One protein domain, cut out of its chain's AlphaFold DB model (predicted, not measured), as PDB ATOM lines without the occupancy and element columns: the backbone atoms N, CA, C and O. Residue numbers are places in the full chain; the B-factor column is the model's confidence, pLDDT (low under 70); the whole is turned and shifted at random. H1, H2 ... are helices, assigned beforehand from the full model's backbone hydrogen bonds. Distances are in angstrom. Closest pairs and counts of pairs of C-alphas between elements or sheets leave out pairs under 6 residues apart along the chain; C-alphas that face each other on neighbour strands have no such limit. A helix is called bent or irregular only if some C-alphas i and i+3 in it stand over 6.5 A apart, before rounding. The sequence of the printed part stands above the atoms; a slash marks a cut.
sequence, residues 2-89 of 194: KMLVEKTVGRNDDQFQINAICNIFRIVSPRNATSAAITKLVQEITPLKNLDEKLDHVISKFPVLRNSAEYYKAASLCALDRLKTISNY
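AT A GLANCE: This is residues 2 to 89 of the 194 residues of an uncharacterized protein of Zootermopsis nevadensis (UniProt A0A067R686). Long, kinked H5 runs along one side of a helical body, with H2 in the middle and H3 crossing H2 away from H5. H4 makes a hairpin with H5, whose last part packs on H1. The printed part has 88 residues with five named helices, H1 to H5 in order: all helix, compact, radius of gyration of the C-alphas 12.6 A, spans 35 by 28 by 25 A.

IN THESE COORDINATES: Find C-alpha 63 at (4.723, 7.900, 5.178); H5 runs 34.1 A to C-alpha 88 at (-0.117, 24.511, 34.597), irregular, C-alphas 67 and 70 being 8.6 A apart. H1 is residues 2 to 9, H2 13 to 28, H3 35 to 45, H4 51 to 61.

HOW THE PARTS SIT: H5 residues 65 to 76 touch H4; the closest C-alphas, of Ile 59 and Leu 65, are 5.9 A apart. H2 residues 18 to 22 touch H3 at a steep tilt of 46 degrees, closest at C-alphas 22 and 38, 6.5 A. Every O i to N i+4 pair is within hydrogen-bond range in H1 to H4, 18 of 22 in H5.

THE WHOLE: The printed part has no cut and no long link. Look for pLDDT under 70 at residues 2 to 11, 27 to 30, 63 to 65 and 87.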
ATOM      1  N   LYS A   2      -5.569  28.265  30.846       55.06
ATOM      2  CA  LYS A   2      -5.699  26.968  31.544       55.06
ATOM      3  C   LYS A   2      -6.997  26.200  31.255       55.06
ATOM      4  O   LYS A   2      -6.937  25.131  30.671       55.06
ATOM      5  N   MET A   3      -8.170  26.792  31.515       55.91
ATOM      6  CA  MET A   3      -9.463  26.150  31.197       55.91
ATOM      7  C   MET A   3      -9.660  25.818  29.710       55.91
ATOM      8  O   MET A   3     -10.385  24.886  29.386       55.91
ATOM      9  N   LEU A   4      -9.053  26.585  28.801       57.38
ATOM     10  CA  LEU A   4      -9.167  26.345  27.362       57.38
ATOM     11  C   LEU A   4      -8.261  25.179  26.950       57.38
ATOM     12  O   LEU A   4      -8.705  24.300  26.227       57.38
ATOM     13  N   VAL A   5      -7.039  25.127  27.490       58.53
ATOM     14  CA  VAL A   5      -6.112  24.006  27.301       58.53
ATOM     15  C   VAL A   5      -6.691  22.739  27.931       58.53
ATOM     16  O   VAL A   5      -6.892  21.766  27.222       58.53
ATOM     17  N   GLU A   6      -7.110  22.759  29.198       60.88
ATOM     18  CA  GLU A   6      -7.758  21.611  29.855       60.88
ATOM     19  C   GLU A   6      -8.997  21.105  29.104       60.88
ATOM     20  O   GLU A   6      -9.220  19.900  29.024       60.88
ATOM     21  N   LYS A   7      -9.800  22.002  28.518       59.38
ATOM     22  CA  LYS A   7     -10.962  21.621  27.703       59.38
ATOM     23  C   LYS A   7     -10.561  20.969  26.375       59.38
ATOM     24  O   LYS A   7     -11.320  20.164  25.845       59.38
ATOM     25  N   THR A   8      -9.399  21.323  25.832       59.16
ATOM     26  CA  THR A   8      -8.916  20.860  24.524       59.16
ATOM     27  C   THR A   8      -8.026  19.617  24.613       59.16
ATOM     28  O   THR A   8      -8.034  18.816  23.678       59.16
ATOM     29  N   VAL A   9      -7.274  19.439  25.702       61.78
ATOM     30  CA  VAL A   9      -6.358  18.303  25.892       61.78
ATOM     31  C   VAL A   9      -6.722  17.396  27.072       61.78
ATOM     32  O   VAL A   9      -6.324  16.244  27.072       61.78
ATOM     33  N   GLY A  10      -7.585  17.792  28.005       61.12
ATOM     34  CA  GLY A  10      -7.982  16.949  29.143       61.12
ATOM     35  C   GLY A  10      -7.125  17.172  30.393       61.12
ATOM     36  O   GLY A  10      -6.144  17.913  30.365       61.12
ATOM     37  N   ARG A  11      -7.551  16.578  31.519       65.94
ATOM     38  CA  ARG A  11      -6.999  16.858  32.863       65.94
ATOM     39  C   ARG A  11      -6.047  15.798  33.414       65.94
ATOM     40  O   ARG A  11      -5.228  16.136  34.259       65.94
ATOM     41  N   ASN A  12      -6.177  14.539  32.997       80.81
ATOM     42  CA  ASN A  12      -5.234  13.489  33.390       80.81
ATOM     43  C   ASN A  12      -4.192  13.268  32.284       80.81
ATOM     44  O   ASN A  12      -4.439  13.602  31.125       80.81
ATOM     45  N   ASP A  13      -3.020  12.750  32.657       78.38
ATOM     46  CA  ASP A  13      -1.849  12.703  31.772       78.38
ATOM     47  C   ASP A  13      -2.096  11.826  30.529       78.38
ATOM     48  O   ASP A  13      -1.734  12.205  29.418       78.38
ATOM     49  N   ASP A  14      -2.839  10.726  30.676       81.19
ATOM     50  CA  ASP A  14      -3.199   9.856  29.551       81.19
ATOM     51  C   ASP A  14      -4.140  10.535  28.551       81.19
ATOM     52  O   ASP A  14      -3.896  10.499  27.341       81.19
ATOM     53  N   GLN A  15      -5.194  11.202  29.035       81.81
ATOM     54  CA  GLN A  15      -6.094  11.984  28.186       81.81
ATOM     55  C   GLN A  15      -5.353  13.147  27.531       81.81
ATOM     56  O   GLN A  15      -5.571  13.393  26.346       81.81
ATOM     57  N   PHE A  16      -4.459  13.815  28.269       81.25
ATOM     58  CA  PHE A  16      -3.606  14.886  27.760       81.25
ATOM     59  C   PHE A  16      -2.800  14.426  26.548       81.25
ATOM     60  O   PHE A  16      -2.907  15.023  25.476       81.25
ATOM     61  N   GLN A  17      -2.060  13.327  26.687       84.19
ATOM     62  CA  GLN A  17      -1.243  12.777  25.607       84.19
ATOM     63  C   GLN A  17      -2.099  12.380  24.394       84.19
ATOM     64  O   GLN A  17      -1.801  12.776  23.267       84.19
ATOM     65  N   ILE A  18      -3.193  11.642  24.614       86.12
ATOM     66  CA  ILE A  18      -4.073  11.150  23.541       86.12
ATOM     67  C   ILE A  18      -4.709  12.312  22.772       86.12
ATOM     68  O   ILE A  18      -4.668  12.349  21.539       86.12
ATOM     69  N   ASN A  19      -5.281  13.285  23.481       82.00
ATOM     70  CA  ASN A  19      -5.955  14.418  22.856       82.00
ATOM     71  C   ASN A  19      -4.968  15.334  22.133       82.00
ATOM     72  O   ASN A  19      -5.279  15.837  21.053       82.00
ATOM     73  N   ALA A  20      -3.777  15.542  22.693       76.19
ATOM     74  CA  ALA A  20      -2.754  16.348  22.050       76.19
ATOM     75  C   ALA A  20      -2.244  15.699  20.753       76.19
ATOM     76  O   ALA A  20      -2.182  16.380  19.730       76.19
ATOM     77  N   ILE A  21      -2.011  14.381  20.738       82.69
ATOM     78  CA  ILE A  21      -1.684  13.629  19.513       82.69
ATOM     79  C   ILE A  21      -2.806  13.759  18.472       82.69
ATOM     80  O   ILE A  21      -2.547  14.046  17.302       82.69
ATOM     81  N   CYS A  22      -4.070  13.623  18.884       82.56
ATOM     82  CA  CYS A  22      -5.208  13.788  17.977       82.56
ATOM     83  C   CYS A  22      -5.306  15.212  17.408       82.56
ATOM     84  O   CYS A  22      -5.658  15.391  16.241       82.56
ATOM     85  N   ASN A  23      -4.992  16.234  18.206       75.00
ATOM     86  CA  ASN A  23      -4.979  17.621  17.750       75.00
ATOM     87  C   ASN A  23      -3.837  17.886  16.763       75.00
ATOM     88  O   ASN A  23      -4.071  18.535  15.746       75.00
ATOM     89  N   ILE A  24      -2.648  17.322  16.992       74.00
ATOM     90  CA  ILE A  24      -1.546  17.367  16.020       74.00
ATOM     91  C   ILE A  24      -1.987  16.723  14.701       74.00
ATOM     92  O   ILE A  24      -1.815  17.322  13.641       74.00
ATOM     93  N   PHE A  25      -2.639  15.557  14.745       72.94
ATOM     94  CA  PHE A  25      -3.128  14.895  13.534       72.94
ATOM     95  C   PHE A  25      -4.154  15.747  12.761       72.94
ATOM     96  O   PHE A  25      -4.073  15.846  11.535       72.94
ATOM     97  N   ARG A  26      -5.070  16.431  13.462       70.81
ATOM     98  CA  ARG A  26      -6.011  17.387  12.846       70.81
ATOM     99  C   ARG A  26      -5.311  18.556  12.156       70.81
ATOM    100  O   ARG A  26      -5.787  18.999  11.118       70.81
ATOM    101  N   ILE A  27      -4.205  19.043  12.719       66.19
ATOM    102  CA  ILE A  27      -3.442  20.178  12.180       66.19
ATOM    103  C   ILE A  27      -2.611  19.756  10.967       66.19
ATOM    104  O   ILE A  27      -2.639  20.424   9.939       66.19
ATOM    105  N   VAL A  28      -1.887  18.640  11.071       65.50
ATOM    106  CA  VAL A  28      -0.955  18.180  10.029       65.50
ATOM    107  C   VAL A  28      -1.697  17.563   8.844       65.50
ATOM    108  O   VAL A  28      -1.232  17.633   7.708       65.50
ATOM    109  N   SER A  29      -2.863  16.960   9.081       68.25
ATOM    110  CA  SER A  29      -3.606  16.230   8.054       68.25
ATOM    111  C   SER A  29      -5.118  16.510   8.106       68.25
ATOM    112  O   SER A  29      -5.922  15.574   8.212       68.25
ATOM    113  N   PRO A  30      -5.548  17.777   7.952       67.94
ATOM    114  CA  PRO A  30      -6.936  18.197   8.163       67.94
ATOM    115  C   PRO A  30      -7.936  17.477   7.253       67.94
ATOM    116  O   PRO A  30      -9.048  17.175   7.673       67.94
ATOM    117  N   ARG A  31      -7.532  17.133   6.022       73.25
ATOM    118  CA  ARG A  31      -8.387  16.413   5.061       73.25
ATOM    119  C   ARG A  31      -8.617  14.943   5.425       73.25
ATOM    120  O   ARG A  31      -9.649  14.394   5.062       73.25
ATOM    121  N   ASN A  32      -7.684  14.320   6.150       74.12
ATOM    122  CA  ASN A  32      -7.786  12.907   6.546       74.12
ATOM    123  C   ASN A  32      -8.241  12.729   8.003       74.12
ATOM    124  O   ASN A  32      -8.610  11.624   8.397       74.12
ATOM    125  N   ALA A  33      -8.249  13.800   8.803       77.81
ATOM    126  CA  ALA A  33      -8.641  13.798  10.210       77.81
ATOM    127  C   ALA A  33     -10.172  13.777  10.407       77.81
ATOM    128  O   ALA A  33     -10.740  14.584  11.144       77.81
ATOM    129  N   THR A  34     -10.851  12.841   9.740       87.94
ATOM    130  CA  THR A  34     -12.287  12.592   9.927       87.94
ATOM    131  C   THR A  34     -12.568  12.055  11.332       87.94
ATOM    132  O   THR A  34     -11.686  11.477  11.970       87.94
ATOM    133  N   SER A  35     -13.809  12.175  11.814       86.06
ATOM    134  CA  SER A  35     -14.195  11.622  13.121       86.06
ATOM    135  C   SER A  35     -13.865  10.130  13.240       86.06
ATOM    136  O   SER A  35     -13.317   9.714  14.254       86.06
ATOM    137  N   ALA A  36     -14.103   9.344  12.185       89.50
ATOM    138  CA  ALA A  36     -13.775   7.918  12.160       89.50
ATOM    139  C   ALA A  36     -12.261   7.659  12.241       89.50
ATOM    140  O   ALA A  36     -11.824   6.783  12.987       89.50
ATOM    141  N   ALA A  37     -11.452   8.442  11.520       86.25
ATOM    142  CA  ALA A  37      -9.995   8.333  11.573       86.25
ATOM    143  C   ALA A  37      -9.443   8.711  12.956       86.25
ATOM    144  O   ALA A  37      -8.547   8.040  13.460       86.25
ATOM    145  N   ILE A  38     -10.011   9.737  13.595       86.06
ATOM    146  CA  ILE A  38      -9.649  10.143  14.958       86.06
ATOM    147  C   ILE A  38     -10.029   9.057  15.967       86.06
ATOM    148  O   ILE A  38      -9.199   8.685  16.789       86.06
ATOM    149  N   THR A  39     -11.240   8.497  15.892       91.19
ATOM    150  CA  THR A  39     -11.652   7.391  16.771       91.19
ATOM    151  C   THR A  39     -10.736   6.182  16.614       91.19
ATOM    152  O   THR A  39     -10.307   5.613  17.616       91.19
ATOM    153  N   LYS A  40     -10.385   5.823  15.374       92.06
ATOM    154  CA  LYS A  40      -9.441   4.738  15.100       92.06
ATOM    155  C   LYS A  40      -8.065   5.030  15.694       92.06
ATOM    156  O   LYS A  40      -7.500   4.168  16.355       92.06
ATOM    157  N   LEU A  41      -7.551   6.247  15.516       89.25
ATOM    158  CA  LEU A  41      -6.274   6.657  16.092       89.25
ATOM    159  C   LEU A  41      -6.282   6.524  17.619       89.25
ATOM    160  O   LEU A  41      -5.359   5.938  18.173       89.25
ATOM    161  N   VAL A  42      -7.335   7.004  18.289       91.25
ATOM    162  CA  VAL A  42      -7.495   6.868  19.746       91.25
ATOM    163  C   VAL A  42      -7.460   5.398  20.159       91.25
ATOM    164  O   VAL A  42      -6.723   5.052  21.078       91.25
ATOM    165  N   GLN A  43      -8.207   4.527  19.477       93.44
ATOM    166  CA  GLN A  43      -8.218   3.088  19.767       93.44
ATOM    167  C   GLN A  43      -6.837   2.445  19.597       93.44
ATOM    168  O   GLN A  43      -6.475   1.584  20.391       93.44
ATOM    169  N   GLU A  44      -6.066   2.872  18.596       92.88
ATOM    170  CA  GLU A  44      -4.723   2.348  18.343       92.88
ATOM    171  C   GLU A  44      -3.691   2.817  19.385       92.88
ATOM    172  O   GLU A  44      -2.827   2.031  19.764       92.88
ATOM    173  N   ILE A  45      -3.776   4.061  19.875       92.38
ATOM    174  CA  ILE A  45      -2.775   4.622  20.806       92.38
ATOM    175  C   ILE A  45      -3.124   4.457  22.290       92.38
ATOM    176  O   ILE A  45      -2.238   4.533  23.136       92.38
ATOM    177  N   THR A  46      -4.398   4.234  22.628       92.94
ATOM    178  CA  THR A  46      -4.847   3.990  24.013       92.94
ATOM    179  C   THR A  46      -4.142   2.807  24.695       92.94
ATOM    180  O   THR A  46      -3.769   2.965  25.855       92.94
ATOM    181  N   PRO A  47      -3.931   1.640  24.050       92.88
ATOM    182  CA  PRO A  47      -3.273   0.505  24.704       92.88
ATOM    183  C   PRO A  47      -1.751   0.664  24.860       92.88
ATOM    184  O   PRO A  47      -1.125  -0.176  25.505       92.88
ATOM    185  N   LEU A  48      -1.143   1.699  24.268       92.56
ATOM    186  CA  LEU A  48       0.302   1.927  24.324       92.56
ATOM    187  C   LEU A  48       0.695   2.539  25.673       92.56
ATOM    188  O   LEU A  48       0.036   3.461  26.165       92.56
ATOM    189  N   LYS A  49       1.773   2.028  26.279       85.00
ATOM    190  CA  LYS A  49       2.105   2.292  27.688       85.00
ATOM    191  C   LYS A  49       2.603   3.704  27.927       85.00
ATOM    192  O   LYS A  49       2.322   4.278  28.973       85.00
ATOM    193  N   ASN A  50       3.403   4.232  27.011       86.81
ATOM    194  CA  ASN A  50       4.104   5.493  27.213       86.81
ATOM    195  C   ASN A  50       3.998   6.398  25.982       86.81
ATOM    196  O   ASN A  50       3.564   5.985  24.905       86.81
ATOM    197  N   LEU A  51       4.352   7.666  26.167       84.75
ATOM    198  CA  LEU A  51       4.229   8.681  25.128       84.75
ATOM    199  C   LEU A  51       5.116   8.395  23.909       84.75
ATOM    200  O   LEU A  51       4.677   8.617  22.782       84.75
ATOM    201  N   ASP A  52       6.324   7.878  24.119       88.38
ATOM    202  CA  ASP A  52       7.244   7.565  23.026       88.38
ATOM    203  C   ASP A  52       6.679   6.476  22.114       88.38
ATOM    204  O   ASP A  52       6.667   6.657  20.899       88.38
ATOM    205  N   GLU A  53       6.113   5.409  22.684       90.88
ATOM    206  CA  GLU A  53       5.427   4.352  21.931       90.88
ATOM    207  C   GLU A  53       4.251   4.913  21.121       90.88
ATOM    208  O   GLU A  53       4.062   4.556  19.955       90.88
ATOM    209  N   LYS A  54       3.471   5.827  21.715       90.50
ATOM    210  CA  LYS A  54       2.346   6.486  21.033       90.50
ATOM    211  C   LYS A  54       2.823   7.314  19.840       90.50
ATOM    212  O   LYS A  54       2.202   7.259  18.779       90.50
ATOM    213  N   LEU A  55       3.915   8.063  19.991       87.00
ATOM    214  CA  LEU A  55       4.488   8.879  18.918       87.00
ATOM    215  C   LEU A  55       5.122   8.024  17.820       87.00
ATOM    216  O   LEU A  55       4.878   8.292  16.644       87.00
ATOM    217  N   ASP A  56       5.856   6.971  18.178       88.38
ATOM    218  CA  ASP A  56       6.449   6.040  17.212       88.38
ATOM    219  C   ASP A  56       5.366   5.370  16.360       88.38
ATOM    220  O   ASP A  56       5.474   5.317  15.130       88.38
ATOM    221  N   HIS A  57       4.266   4.940  16.991       89.00
ATOM    222  CA  HIS A  57       3.108   4.395  16.282       89.00
ATOM    223  C   HIS A  57       2.542   5.400  15.279       89.00
ATOM    224  O   HIS A  57       2.388   5.075  14.101       89.00
ATOM    225  N   VAL A  58       2.280   6.635  15.713       84.50
ATOM    226  CA  VAL A  58       1.734   7.706  14.865       84.50
ATOM    227  C   VAL A  58       2.667   7.980  13.684       84.50
ATOM    228  O   VAL A  58       2.233   7.914  12.536       84.50
ATOM    229  N   ILE A  59       3.955   8.217  13.932       83.50
ATOM    230  CA  ILE A  59       4.944   8.539  12.894       83.50
ATOM    231  C   ILE A  59       5.061   7.400  11.875       83.50
ATOM    232  O   ILE A  59       5.092   7.651  10.669       83.50
ATOM    233  N   SER A  60       5.027   6.140  12.322       84.31
ATOM    234  CA  SER A  60       5.097   4.977  11.427       84.31
ATOM    235  C   SER A  60       3.939   4.913  10.414       84.31
ATOM    236  O   SER A  60       4.117   4.417   9.291       84.31
ATOM    237  N   LYS A  61       2.765   5.446  10.789       79.44
ATOM    238  CA  LYS A  61       1.529   5.465   9.990       79.44
ATOM    239  C   LYS A  61       1.478   6.605   8.980       79.44
ATOM    240  O   LYS A  61       0.659   6.536   8.066       79.44
ATOM    241  N   PHE A  62       2.344   7.610   9.102       72.06
ATOM    242  CA  PHE A  62       2.429   8.728   8.166       72.06
ATOM    243  C   PHE A  62       3.686   8.595   7.305       72.06
ATOM    244  O   PHE A  62       4.769   8.987   7.738       72.06
ATOM    245  N   PRO A  63       3.571   8.090   6.060       67.94
ATOM    246  CA  PRO A  63       4.723   7.900   5.178       67.94
ATOM    247  C   PRO A  63       5.525   9.187   4.967       67.94
ATOM    248  O   PRO A  63       6.745   9.137   4.866       67.94
ATOM    249  N   VAL A  64       4.839  10.336   4.978       68.69
ATOM    250  CA  VAL A  64       5.438  11.671   4.843       68.69
ATOM    251  C   VAL A  64       6.387  12.036   5.992       68.69
ATOM    252  O   VAL A  64       7.291  12.837   5.795       68.69
ATOM    253  N   LEU A  65       6.231  11.431   7.174       67.75
ATOM    254  CA  LEU A  65       7.049  11.738   8.351       67.75
ATOM    255  C   LEU A  65       8.261  10.807   8.498       67.75
ATOM    256  O   LEU A  65       9.144  11.089   9.302       67.75
ATOM    257  N   ARG A  66       8.334   9.707   7.734       71.38
ATOM    258  CA  ARG A  66       9.328   8.638   7.946       71.38
ATOM    259  C   ARG A  66      10.774   9.089   7.754       71.38
ATOM    260  O   ARG A  66      11.630   8.692   8.534       71.38
ATOM    261  N   ASN A  67      11.037   9.939   6.763       74.81
ATOM    262  CA  ASN A  67      12.397  10.397   6.447       74.81
ATOM    263  C   ASN A  67      12.972  11.359   7.500       74.81
ATOM    264  O   ASN A  67      14.170  11.618   7.508       74.81
ATOM    265  N   SER A  68      12.128  11.889   8.385       76.44
ATOM    266  CA  SER A  68      12.524  12.799   9.464       76.44
ATOM    267  C   SER A  68      11.835  12.406  10.772       76.44
ATOM    268  O   SER A  68      11.440  13.260  11.565       76.44
ATOM    269  N   ALA A  69      11.656  11.098  10.982       77.50
ATOM    270  CA  ALA A  69      10.893  10.543  12.094       77.50
ATOM    271  C   ALA A  69      11.400  11.048  13.454       77.50
ATOM    272  O   ALA A  69      10.607  11.502  14.275       77.50
ATOM    273  N   GLU A  70      12.719  11.048  13.661       79.00
ATOM    274  CA  GLU A  70      13.340  11.529  14.900       79.00
ATOM    275  C   GLU A  70      13.083  13.022  15.138       79.00
ATOM    276  O   GLU A  70      12.718  13.416  16.246       79.00
ATOM    277  N   TYR A  71      13.173  13.843  14.086       79.44
ATOM    278  CA  TYR A  71      12.847  15.267  14.157       79.44
ATOM    279  C   TYR A  71      11.387  15.489  14.570       79.44
ATOM    280  O   TYR A  71      11.108  16.244  15.500       79.44
ATOM    281  N   TYR A  72      10.439  14.796  13.930       75.19
ATOM    282  CA  TYR A  72       9.019  14.934  14.262       75.19
ATOM    283  C   TYR A  72       8.688  14.407  15.658       75.19
ATOM    284  O   TYR A  72       7.825  14.976  16.333       75.19
ATOM    285  N   LYS A  73       9.390  13.368  16.122       80.94
ATOM    286  CA  LYS A  73       9.278  12.870  17.495       80.94
ATOM    287  C   LYS A  73       9.752  13.925  18.493       80.94
ATOM    288  O   LYS A  73       8.989  14.293  19.383       80.94
ATOM    289  N   ALA A  74      10.946  14.483  18.296       78.25
ATOM    290  CA  ALA A  74      11.497  15.534  19.151       78.25
ATOM    291  C   ALA A  74      10.613  16.795  19.169       78.25
ATOM    292  O   ALA A  74      10.295  17.320  20.237       78.25
ATOM    293  N   ALA A  75      10.139  17.240  18.001       76.94
ATOM    294  CA  ALA A  75       9.229  18.376  17.885       76.94
ATOM    295  C   ALA A  75       7.901  18.127  18.622       76.94
ATOM    296  O   ALA A  75       7.401  19.015  19.315       76.94
ATOM    297  N   SER A  76       7.354  16.911  18.524       75.75
ATOM    298  CA  SER A  76       6.121  16.527  19.218       75.75
ATOM    299  C   SER A  76       6.308  16.499  20.735       75.75
ATOM    300  O   SER A  76       5.478  17.052  21.453       75.75
ATOM    301  N   LEU A  77       7.411  15.931  21.231       79.19
ATOM    302  CA  LEU A  77       7.744  15.937  22.660       79.19
ATOM    303  C   LEU A  77       7.881  17.367  23.196       79.19
ATOM    304  O   LEU A  77       7.277  17.704  24.213       79.19
ATOM    305  N   CYS A  78       8.590  18.239  22.473       78.44
ATOM    306  CA  CYS A  78       8.726  19.645  22.847       78.44
ATOM    307  C   CYS A  78       7.375  20.378  22.861       78.44
ATOM    308  O   CYS A  78       7.101  21.159  23.775       78.44
ATOM    309  N   ALA A  79       6.514  20.134  21.871       75.38
ATOM    310  CA  ALA A  79       5.186  20.737  21.819       75.38
ATOM    311  C   ALA A  79       4.311  20.291  23.000       75.38
ATOM    312  O   ALA A  79       3.620  21.116  23.600       75.38
ATOM    313  N   LEU A  80       4.360  19.007  23.357       74.44
ATOM    314  CA  LEU A  80       3.612  18.450  24.484       74.44
ATOM    315  C   LEU A  80       4.082  19.013  25.822       74.44
ATOM    316  O   LEU A  80       3.244  19.395  26.640       74.44
ATOM    317  N   ASP A  81       5.395  19.125  26.020       78.69
ATOM    318  CA  ASP A  81       5.965  19.737  27.220       78.69
ATOM    319  C   ASP A  81       5.515  21.198  27.360       78.69
ATOM    320  O   ASP A  81       4.914  21.571  28.366       78.69
ATOM    321  N   ARG A  82       5.640  21.997  26.291       78.31
ATOM    322  CA  ARG A  82       5.162  23.391  26.270       78.31
ATOM    323  C   ARG A  82       3.674  23.503  26.588       78.31
ATOM    324  O   ARG A  82       3.279  24.371  27.365       78.31
ATOM    325  N   LEU A  83       2.837  22.636  26.012       74.69
ATOM    326  CA  LEU A  83       1.399  22.614  26.297       74.69
ATOM    327  C   LEU A  83       1.120  22.310  27.773       74.69
ATOM    328  O   LEU A  83       0.247  22.949  28.362       74.69
ATOM    329  N   LYS A  84       1.879  21.388  28.376       74.88
ATOM    330  CA  LYS A  84       1.774  21.027  29.795       74.88
ATOM    331  C   LYS A  84       2.241  22.166  30.702       74.88
ATOM    332  O   LYS A  84       1.599  22.462  31.709       74.88
ATOM    333  N   THR A  85       3.319  22.859  30.344       78.88
ATOM    334  CA  THR A  85       3.772  24.052  31.070       78.88
ATOM    335  C   THR A  85       2.716  25.153  31.017       78.88
ATOM    336  O   THR A  85       2.343  25.692  32.055       78.88
ATOM    337  N   ILE A  86       2.174  25.449  29.832       77.06
ATOM    338  CA  ILE A  86       1.148  26.487  29.645       77.06
ATOM    339  C   ILE A  86      -0.147  26.131  30.387       77.06
ATOM    340  O   ILE A  86      -0.779  27.019  30.961       77.06
ATOM    341  N   SER A  87      -0.563  24.858  30.405       69.88
ATOM    342  CA  SER A  87      -1.764  24.440  31.141       69.88
ATOM    343  C   SER A  87      -1.613  24.610  32.648       69.88
ATOM    344  O   SER A  87      -2.580  24.948  33.323       69.88
ATOM    345  N   ASN A  88      -0.405  24.400  33.169       75.50
ATOM    346  CA  ASN A  88      -0.117  24.511  34.597       75.50
ATOM    347  C   ASN A  88       0.300  25.921  35.022       75.50
ATOM    348  O   ASN A  88       0.422  26.185  36.215       75.50
ATOM    349  N   TYR A  89       0.502  26.829  34.068       79.81
ATOM    350  CA  TYR A  89       0.891  28.195  34.360       79.81
ATOM    351  C   TYR A  89      -0.257  28.980  34.993       79.81
ATOM    352  O   TYR A  89      -1.311  29.197  34.382       79.81
TER     353      TYR A  89